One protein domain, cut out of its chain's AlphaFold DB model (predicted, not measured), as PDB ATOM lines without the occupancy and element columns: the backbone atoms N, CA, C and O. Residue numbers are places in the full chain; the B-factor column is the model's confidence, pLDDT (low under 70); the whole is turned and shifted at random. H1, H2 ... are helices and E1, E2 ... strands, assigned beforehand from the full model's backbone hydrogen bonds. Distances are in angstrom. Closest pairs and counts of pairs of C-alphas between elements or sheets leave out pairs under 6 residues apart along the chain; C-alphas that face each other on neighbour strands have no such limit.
ATOM      1  N   ILE A 257      28.468  60.155  11.398       85.50
ATOM      2  CA  ILE A 257      29.836  60.673  11.340       85.50
ATOM      3  C   ILE A 257      30.199  60.963   9.890       85.50
ATOM      4  O   ILE A 257      29.926  60.167   8.990       85.50
ATOM      5  N   ALA A 258      30.816  62.121   9.656       84.12
ATOM      6  CA  ALA A 258      31.400  62.445   8.363       84.12
ATOM      7  C   ALA A 258      32.668  61.611   8.163       84.12
ATOM      8  O   ALA A 258      33.627  61.720   8.920       84.12
ATOM      9  N   THR A 259      32.666  60.763   7.141       78.00
ATOM     10  CA  THR A 259      33.804  59.903   6.815       78.00
ATOM     11  C   THR A 259      34.665  60.561   5.741       78.00
ATOM     12  O   THR A 259      34.107  61.185   4.830       78.00
ATOM     13  N   PRO A 260      35.998  60.377   5.765       72.69
ATOM     14  CA  PRO A 260      36.890  61.017   4.799       72.69
ATOM     15  C   PRO A 260      36.557  60.719   3.329       72.69
ATOM     16  O   PRO A 260      36.768  61.563   2.466       72.69
ATOM     17  N   ASN A 261      36.017  59.530   3.035       70.94
ATOM     18  CA  ASN A 261      35.894  59.031   1.661       70.94
ATOM     19  C   ASN A 261      34.482  58.567   1.269       70.94
ATOM     20  O   ASN A 261      34.285  58.125   0.140       70.94
ATOM     21  N   SER A 262      33.499  58.611   2.174       73.38
ATOM     22  CA  SER A 262      32.146  58.113   1.877       73.38
ATOM     23  C   SER A 262      31.012  59.017   2.363       73.38
ATOM     24  O   SER A 262      29.850  58.608   2.364       73.38
ATOM     25  N   GLY A 263      31.340  60.259   2.736       83.19
ATOM     26  CA  GLY A 263      30.382  61.236   3.241       83.19
ATOM     27  C   GLY A 263      29.880  60.893   4.641       83.19
ATOM     28  O   GLY A 263      30.520  60.139   5.375       83.19
ATOM     29  N   ALA A 264      28.740  61.467   5.022       86.38
ATOM     30  CA  ALA A 264      28.104  61.181   6.302       86.38
ATOM     31  C   ALA A 264      27.551  59.751   6.328       86.38
ATOM     32  O   ALA A 264      26.851  59.320   5.407       86.38
ATOM     33  N   LYS A 265      27.862  59.023   7.394       83.12
ATOM     34  CA  LYS A 265      27.459  57.638   7.594       83.12
ATOM     35  C   LYS A 265      26.904  57.460   8.989       83.12
ATOM     36  O   LYS A 265      27.499  57.884   9.974       83.12
ATOM     37  N   SER A 266      25.773  56.783   9.037       82.44
ATOM     38  CA  SER A 266      25.158  56.288  10.253       82.44
ATOM     39  C   SER A 266      26.119  55.413  11.055       82.44
ATOM     40  O   SER A 266      26.714  54.495  10.494       82.44
ATOM     41  N   VAL A 267      26.231  55.678  12.358       77.50
ATOM     42  CA  VAL A 267      27.107  54.936  13.269       77.50
ATOM     43  C   VAL A 267      26.320  54.240  14.367       77.50
ATOM     44  O   VAL A 267      25.449  54.829  15.014       77.50
ATOM     45  N   LYS A 268      26.687  52.979  14.595       75.56
ATOM     46  CA  LYS A 268      26.178  52.084  15.625       75.56
ATOM     47  C   LYS A 268      27.315  51.716  16.557       75.56
ATOM     48  O   LYS A 268      28.278  51.052  16.182       75.56
ATOM     49  N   PHE A 269      27.183  52.160  17.796       74.44
ATOM     50  CA  PHE A 269      28.070  51.787  18.884       74.44
ATOM     51  C   PHE A 269      27.189  51.417  20.067       74.44
ATOM     52  O   PHE A 269      26.972  52.218  20.969       74.44
ATOM     53  N   PHE A 270      26.554  50.255  19.959       66.50
ATOM     54  CA  PHE A 270      25.517  49.828  20.893       66.50
ATOM     55  C   PHE A 270      26.063  48.887  21.945       66.50
ATOM     56  O   PHE A 270      25.744  49.022  23.122       66.50
ATOM     57  N   ASP A 271      26.976  48.005  21.542       66.25
ATOM     58  CA  ASP A 271      27.816  47.310  22.487       66.25
ATOM     59  C   ASP A 271      29.258  47.132  22.003       66.25
ATOM     60  O   ASP A 271      29.622  47.455  20.871       66.25
ATOM     61  N   SER A 272      30.111  46.681  22.922       59.72
ATOM     62  CA  SER A 272      31.536  46.497  22.671       59.72
ATOM     63  C   SER A 272      31.841  45.375  21.681       59.72
ATOM     64  O   SER A 272      32.990  45.251  21.285       59.72
ATOM     65  N   GLN A 273      30.882  44.515  21.353       58.66
ATOM     66  CA  GLN A 273      31.041  43.442  20.378       58.66
ATOM     67  C   GLN A 273      30.459  43.918  19.040       58.66
ATOM     68  O   GLN A 273      31.209  44.137  18.102       58.66
ATOM     69  N   ASP A 274      29.183  44.268  18.967       58.31
ATOM     70  CA  ASP A 274      28.503  44.614  17.716       58.31
ATOM     71  C   ASP A 274      28.963  45.950  17.109       58.31
ATOM     72  O   ASP A 274      28.986  46.117  15.891       58.31
ATOM     73  N   GLY A 275      29.361  46.920  17.941       57.22
ATOM     74  CA  GLY A 275      29.805  48.238  17.476       57.22
ATOM     75  C   GLY A 275      31.271  48.302  17.048       57.22
ATOM     76  O   GLY A 275      31.697  49.330  16.527       57.22
ATOM     77  N   LEU A 276      32.053  47.250  17.313       62.34
ATOM     78  CA  LEU A 276      33.513  47.232  17.157       62.34
ATOM     79  C   LEU A 276      34.056  45.975  16.479       62.34
ATOM     80  O   LEU A 276      35.269  45.873  16.313       62.34
ATOM     81  N   VAL A 277      33.218  44.996  16.156       60.84
ATOM     82  CA  VAL A 277      33.662  43.742  15.547       60.84
ATOM     83  C   VAL A 277      33.754  43.883  14.036       60.84
ATOM     84  O   VAL A 277      32.879  44.466  13.396       60.84
ATOM     85  N   ASP A 278      34.828  43.336  13.465       56.38
ATOM     86  CA  ASP A 278      34.921  43.113  12.027       56.38
ATOM     87  C   ASP A 278      34.004  41.962  11.624       56.38
ATOM     88  O   ASP A 278      34.354  40.786  11.698       56.38
ATOM     89  N   SER A 279      32.770  42.287  11.277       55.81
ATOM     90  CA  SER A 279      31.805  41.265  10.926       55.81
ATOM     91  C   SER A 279      32.082  40.763   9.506       55.81
ATOM     92  O   SER A 279      31.832  41.476   8.532       55.81
ATOM     93  N   ALA A 280      32.591  39.530   9.396       46.38
ATOM     94  CA  ALA A 280      32.888  38.863   8.130       46.38
ATOM     95  C   ALA A 280      31.745  39.037   7.116       46.38
ATOM     96  O   ALA A 280      30.582  38.808   7.451       46.38
ATOM     97  N   SER A 281      32.099  39.459   5.898       41.72
ATOM     98  CA  SER A 281      31.265  39.574   4.691       41.72
ATOM     99  C   SER A 281      29.741  39.547   4.920       41.72
ATOM    100  O   SER A 281      29.119  38.482   4.924       41.72
ATOM    101  N   GLY A 282      29.127  40.728   5.038       46.59
ATOM    102  CA  GLY A 282      27.666  40.890   5.015       46.59
ATOM    103  C   GLY A 282      27.035  41.441   6.292       46.59
ATOM    104  O   GLY A 282      25.819  41.623   6.323       46.59
ATOM    105  N   ALA A 283      27.825  41.748   7.319       51.03
ATOM    106  CA  ALA A 283      27.335  42.376   8.537       51.03
ATOM    107  C   ALA A 283      27.709  43.869   8.624       51.03
ATOM    108  O   ALA A 283      28.595  44.368   7.935       51.03
ATOM    109  N   THR A 284      26.884  44.591   9.376       56.28
ATOM    110  CA  THR A 284      26.504  46.000   9.196       56.28
ATOM    111  C   THR A 284      27.648  46.970   8.879       56.28
ATOM    112  O   THR A 284      28.559  47.152   9.683       56.28
ATOM    113  N   THR A 285      27.523  47.715   7.775       61.25
ATOM    114  CA  THR A 285      28.414  48.818   7.343       61.25
ATOM    115  C   THR A 285      28.339  50.071   8.231       61.25
ATOM    116  O   THR A 285      28.723  51.164   7.818       61.25
ATOM    117  N   GLU A 286      27.815  49.923   9.446       70.12
ATOM    118  CA  GLU A 286      27.437  51.006  10.352       70.12
ATOM    119  C   GLU A 286      28.202  50.951  11.683       70.12
ATOM    120  O   GLU A 286      28.036  51.840  12.509       70.12
ATOM    121  N   ALA A 287      29.049  49.945  11.922       75.62
ATOM    122  CA  ALA A 287      29.934  49.936  13.088       75.62
ATOM    123  C   ALA A 287      30.996  51.057  12.987       75.62
ATOM    124  O   ALA A 287      31.382  51.455  11.888       75.62
ATOM    125  N   ILE A 288      31.450  51.616  14.118       79.50
ATOM    126  CA  ILE A 288      32.216  52.886  14.126       79.50
ATOM    127  C   ILE A 288      33.521  52.811  13.322       79.50
ATOM    128  O   ILE A 288      33.825  53.715  12.540       79.50
ATOM    129  N   CYS A 289      34.287  51.732  13.492       79.44
ATOM    130  CA  CYS A 289      35.558  51.549  12.799       79.44
ATOM    131  C   CYS A 289      35.314  51.338  11.299       79.44
ATOM    132  O   CYS A 289      35.968  51.955  10.462       79.44
ATOM    133  N   GLN A 290      34.306  50.537  10.974       76.75
ATOM    134  CA  GLN A 290      33.879  50.178   9.629       76.75
ATOM    135  C   GLN A 290      33.382  51.403   8.852       76.75
ATOM    136  O   GLN A 290      33.716  51.626   7.693       76.75
ATOM    137  N   VAL A 291      32.629  52.280   9.498       77.50
ATOM    138  CA  VAL A 291      32.151  53.503   8.862       77.50
ATOM    139  C   VAL A 291      33.316  54.380   8.387       77.50
ATOM    140  O   VAL A 291      33.285  54.888   7.266       77.50
ATOM    141  N   CYS A 292      34.369  54.516   9.196       78.00
ATOM    142  CA  CYS A 292      35.495  55.397   8.885       78.00
ATOM    143  C   CYS A 292      36.544  54.749   7.966       78.00
ATOM    144  O   CYS A 292      37.085  55.413   7.077       78.00
ATOM    145  N   HIS A 293      36.831  53.458   8.142       75.19
ATOM    146  CA  HIS A 293      37.915  52.758   7.450       75.19
ATOM    147  C   HIS A 293      37.530  52.272   6.051       75.19
ATOM    148  O   HIS A 293      37.655  51.111   5.707       75.19
ATOM    149  N   THR A 294      37.122  53.165   5.163       66.56
ATOM    150  CA  THR A 294      36.612  52.765   3.842       66.56
ATOM    151  C   THR A 294      37.688  52.329   2.833       66.56
ATOM    152  O   THR A 294      37.334  52.043   1.696       66.56
ATOM    153  N   GLN A 295      38.981  52.388   3.181       61.53
ATOM    154  CA  GLN A 295      40.135  52.132   2.295       61.53
ATOM    155  C   GLN A 295      41.359  51.611   3.074       61.53
ATOM    156  O   GLN A 295      42.484  52.057   2.848       61.53
ATOM    157  N   THR A 296      41.180  50.719   4.048       67.56
ATOM    158  CA  THR A 296      42.363  50.082   4.665       67.56
ATOM    159  C   THR A 296      42.902  48.982   3.757       67.56
ATOM    160  O   THR A 296      42.251  48.625   2.787       67.56
ATOM    161  N   HIS A 297      44.094  48.443   4.032       69.12
ATOM    162  CA  HIS A 297      44.633  47.316   3.256       69.12
ATOM    163  C   HIS A 297      43.703  46.095   3.310       69.12
ATOM    164  O   HIS A 297      43.579  45.359   2.334       69.12
ATOM    165  N   TYR A 298      43.037  45.898   4.447       70.50
ATOM    166  CA  TYR A 298      42.278  44.688   4.726       70.50
ATOM    167  C   TYR A 298      40.763  44.894   4.734       70.50
ATOM    168  O   TYR A 298      40.005  43.969   4.494       70.50
ATOM    169  N   TRP A 299      40.286  46.117   4.941       68.12
ATOM    170  CA  TRP A 299      38.858  46.364   5.080       68.12
ATOM    171  C   TRP A 299      38.398  47.604   4.299       68.12
ATOM    172  O   TRP A 299      39.056  48.653   4.306       68.12
ATOM    173  N   LYS A 300      37.256  47.466   3.614       68.19
ATOM    174  CA  LYS A 300      36.502  48.548   2.965       68.19
ATOM    175  C   LYS A 300      35.039  48.460   3.371       68.19
ATOM    176  O   LYS A 300      34.492  47.370   3.524       68.19
ATOM    177  N   ASN A 301      34.379  49.613   3.416       64.12
ATOM    178  CA  ASN A 301      32.961  49.722   3.768       64.12
ATOM    179  C   ASN A 301      31.991  49.234   2.694       64.12
ATOM    180  O   ASN A 301      30.784  49.233   2.924       64.12
ATOM    181  N   ASP A 302      32.511  48.806   1.549       67.81
ATOM    182  CA  ASP A 302      31.777  48.093   0.510       67.81
ATOM    183  C   ASP A 302      31.925  46.561   0.619       67.81
ATOM    184  O   ASP A 302      31.338  45.833  -0.178       67.81
ATOM    185  N   GLY A 303      32.693  46.066   1.599       64.00
ATOM    186  CA  GLY A 303      32.934  44.642   1.831       64.00
ATOM    187  C   GLY A 303      33.885  43.973   0.832       64.00
ATOM    188  O   GLY A 303      33.943  42.748   0.796       64.00
ATOM    189  N   THR A 304      34.617  44.730   0.003       66.50
ATOM    190  CA  THR A 304      35.378  44.179  -1.141       66.50
ATOM    191  C   THR A 304      36.844  43.797  -0.866       66.50
ATOM    192  O   THR A 304      37.551  43.443  -1.810       66.50
ATOM    193  N   LEU A 305      37.341  43.863   0.377       65.50
ATOM    194  CA  LEU A 305      38.745  43.541   0.711       65.50
ATOM    195  C   LEU A 305      38.955  42.212   1.451       65.50
ATOM    196  O   LEU A 305      38.018  41.482   1.755       65.50
ATOM    197  N   THR A 306      40.235  41.881   1.646       68.31
ATOM    198  CA  THR A 306      40.753  40.647   2.241       68.31
ATOM    199  C   THR A 306      40.488  40.563   3.744       68.31
ATOM    200  O   THR A 306      40.916  41.441   4.477       68.31
ATOM    201  N   SER A 307      39.903  39.449   4.194       67.75
ATOM    202  CA  SER A 307      39.711  39.080   5.609       67.75
ATOM    203  C   SER A 307      40.863  39.511   6.536       67.75
ATOM    204  O   SER A 307      42.040  39.283   6.229       67.75
ATOM    205  N   HIS A 308      40.519  40.099   7.686       71.06
ATOM    206  CA  HIS A 308      41.475  40.498   8.716       71.06
ATOM    207  C   HIS A 308      40.891  40.377  10.118       71.06
ATOM    208  O   HIS A 308      40.229  41.271  10.630       71.06
ATOM    209  N   ASN A 309      41.245  39.275  10.784       72.19
ATOM    210  CA  ASN A 309      40.774  38.962  12.133       72.19
ATOM    211  C   ASN A 309      39.240  38.979  12.241       72.19
ATOM    212  O   ASN A 309      38.691  39.412  13.254       72.19
ATOM    213  N   ASP A 310      38.566  38.471  11.210       72.44
ATOM    214  CA  ASP A 310      37.116  38.330  11.118       72.44
ATOM    215  C   ASP A 310      36.485  37.857  12.440       72.44
ATOM    216  O   ASP A 310      36.916  36.881  13.056       72.44
ATOM    217  N   GLY A 311      35.444  38.562  12.878       70.94
ATOM    218  CA  GLY A 311      34.742  38.328  14.138       70.94
ATOM    219  C   GLY A 311      35.426  38.924  15.373       70.94
ATOM    220  O   GLY A 311      34.876  38.835  16.470       70.94
ATOM    221  N   SER A 312      36.596  39.556  15.229       74.69
ATOM    222  CA  SER A 312      37.322  40.165  16.350       74.69
ATOM    223  C   SER A 312      36.951  41.631  16.556       74.69
ATOM    224  O   SER A 312      36.718  42.377  15.607       74.69
ATOM    225  N   ASN A 313      36.958  42.073  17.816       77.19
ATOM    226  CA  ASN A 313      36.795  43.481  18.176       77.19
ATOM    227  C   ASN A 313      38.061  44.280  17.821       77.19
ATOM    228  O   ASN A 313      39.121  44.036  18.403       77.19
ATOM    229  N   CYS A 314      37.947  45.285  16.951       77.69
ATOM    230  CA  CYS A 314      39.065  46.111  16.490       77.69
ATOM    231  C   CYS A 314      39.878  46.699  17.653       77.69
ATOM    232  O   CYS A 314      41.104  46.703  17.615       77.69
ATOM    233  N   THR A 315      39.220  47.132  18.731       79.25
ATOM    234  CA  THR A 315      39.876  47.795  19.874       79.25
ATOM    235  C   THR A 315      40.690  46.875  20.774       79.25
ATOM    236  O   THR A 315      41.442  47.364  21.617       79.25
ATOM    237  N   SER A 316      40.578  45.557  20.588       79.50
ATOM    238  CA  SER A 316      41.476  44.597  21.237       79.50
ATOM    239  C   SER A 316      42.906  44.695  20.690       79.50
ATOM    240  O   SER A 316      43.866  44.557  21.449       79.50
ATOM    241  N   CYS A 317      43.043  45.020  19.401       80.62
ATOM    242  CA  CYS A 317      44.323  45.224  18.727       80.62
ATOM    243  C   CYS A 317      44.652  46.711  18.523       80.62
ATOM    244  O   CYS A 317      45.823  47.066  18.494       80.62
ATOM    245  N   HIS A 318      43.642  47.578  18.421       80.25
ATOM    246  CA  HIS A 318      43.756  49.019  18.178       80.25
ATOM    247  C   HIS A 318      43.259  49.815  19.388       80.25
ATOM    248  O   HIS A 318      42.109  50.257  19.442       80.25
ATOM    249  N   THR A 319      44.092  49.977  20.412       79.38
ATOM    250  CA  THR A 319      43.601  50.510  21.691       79.38
ATOM    251  C   THR A 319      43.397  52.023  21.675       79.38
ATOM    252  O   THR A 319      44.177  52.789  21.112       79.38
ATOM    253  N   ILE A 320      42.378  52.490  22.404       75.81
ATOM    254  CA  ILE A 320      42.096  53.929  22.573       75.81
ATOM    255  C   ILE A 320      43.280  54.674  23.203       75.81
ATOM    256  O   ILE A 320      43.540  55.827  22.868       75.81
ATOM    257  N   ALA A 321      44.009  54.014  24.108       75.56
ATOM    258  CA  ALA A 321      45.166  54.592  24.791       75.56
ATOM    259  C   ALA A 321      46.306  54.969  23.830       75.56
ATOM    260  O   ALA A 321      47.147  55.789  24.186       75.56
ATOM    261  N   GLN A 322      46.317  54.392  22.625       76.19
ATOM    262  CA  GLN A 322      47.283  54.666  21.565       76.19
ATOM    263  C   GLN A 322      46.650  55.405  20.374       76.19
ATOM    264  O   GLN A 322      47.195  55.395  19.275       76.19
ATOM    265  N   GLY A 323      45.468  56.007  20.556       77.62
ATOM    266  CA  GLY A 323      44.735  56.649  19.459       77.62
ATOM    267  C   GLY A 323      44.357  55.658  18.359       77.62
ATOM    268  O   GLY A 323      44.356  56.022  17.189       77.62
ATOM    269  N   PHE A 324      44.087  54.403  18.747       81.06
ATOM    270  CA  PHE A 324      43.769  53.272  17.873       81.06
ATOM    271  C   PHE A 324      44.887  52.878  16.900       81.06
ATOM    272  O   PHE A 324      44.662  52.133  15.941       81.06
ATOM    273  N   LYS A 325      46.126  53.297  17.182       80.06
ATOM    274  CA  LYS A 325      47.302  52.667  16.586       80.06
ATOM    275  C   LYS A 325      47.265  51.156  16.886       80.06
ATOM    276  O   LYS A 325      46.876  50.781  17.997       80.06
ATOM    277  N   PRO A 326      47.644  50.287  15.930       75.56
ATOM    278  CA  PRO A 326      47.863  48.884  16.238       75.56
ATOM    279  C   PRO A 326      48.836  48.765  17.416       75.56
ATOM    280  O   PRO A 326      49.933  49.324  17.370       75.56
ATOM    281  N   ASN A 327      48.455  48.001  18.438       68.12
ATOM    282  CA  ASN A 327      49.310  47.702  19.590       68.12
ATOM    283  C   ASN A 327      50.633  47.045  19.164       68.12
ATOM    284  O   ASN A 327      51.604  47.074  19.918       68.12
TER     285      ASN A 327
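This is residues 257 to 327 of the 577 residues of an uncharacterized protein of Desulfobulbaceae bacterium (UniProt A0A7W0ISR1). With little regular structure, this is a rounded body of loops, with the small hairpin E1 and E2 on one side, the short helix H1 near the middle and the short helix H2 beyond it, away from the hairpin. The 71 printed residues hold E1, E2, H1 and H2 in that order, 16 residues in named elements, class mixed. The whole is compact, radius of gyration of the C-alphas 11.3 A, spanning 27 by 24 by 23 A.

E1, residues 257 to 259, measures 6.1 A from C-alpha 257 at (29.836, 60.673, 11.340). E2, residues 263 to 266, measures 10.0 A. H1, residues 288 to 292, measures 6.7 A. H2, residues 314 to 317, measures 5.8 A and ends at (44.323, 45.224, 18.727).

The hairpin's strands are antiparallel at 139 degrees, with N 259 and O 263 within hydrogen-bond range at 2.8 A. The closest C-alphas of E1 and H1, Thr 259 and Cys 292, are 5.2 A apart. H1 and H2 are close but not clearly touching, the closest C-alphas, Cys 289 and Cys 314, 7.4 A apart. H2 is apart from E1 and E2. In H1 the O i to N i+4 pair is within hydrogen-bond range; H2 is too short for one.

The printed part has no cut. The links E2 to H1 and H1 to H2 are long, 21 residues each. Mean pLDDT of the printed part is 70.5, with 30 residues under 70, among them 270 to 285.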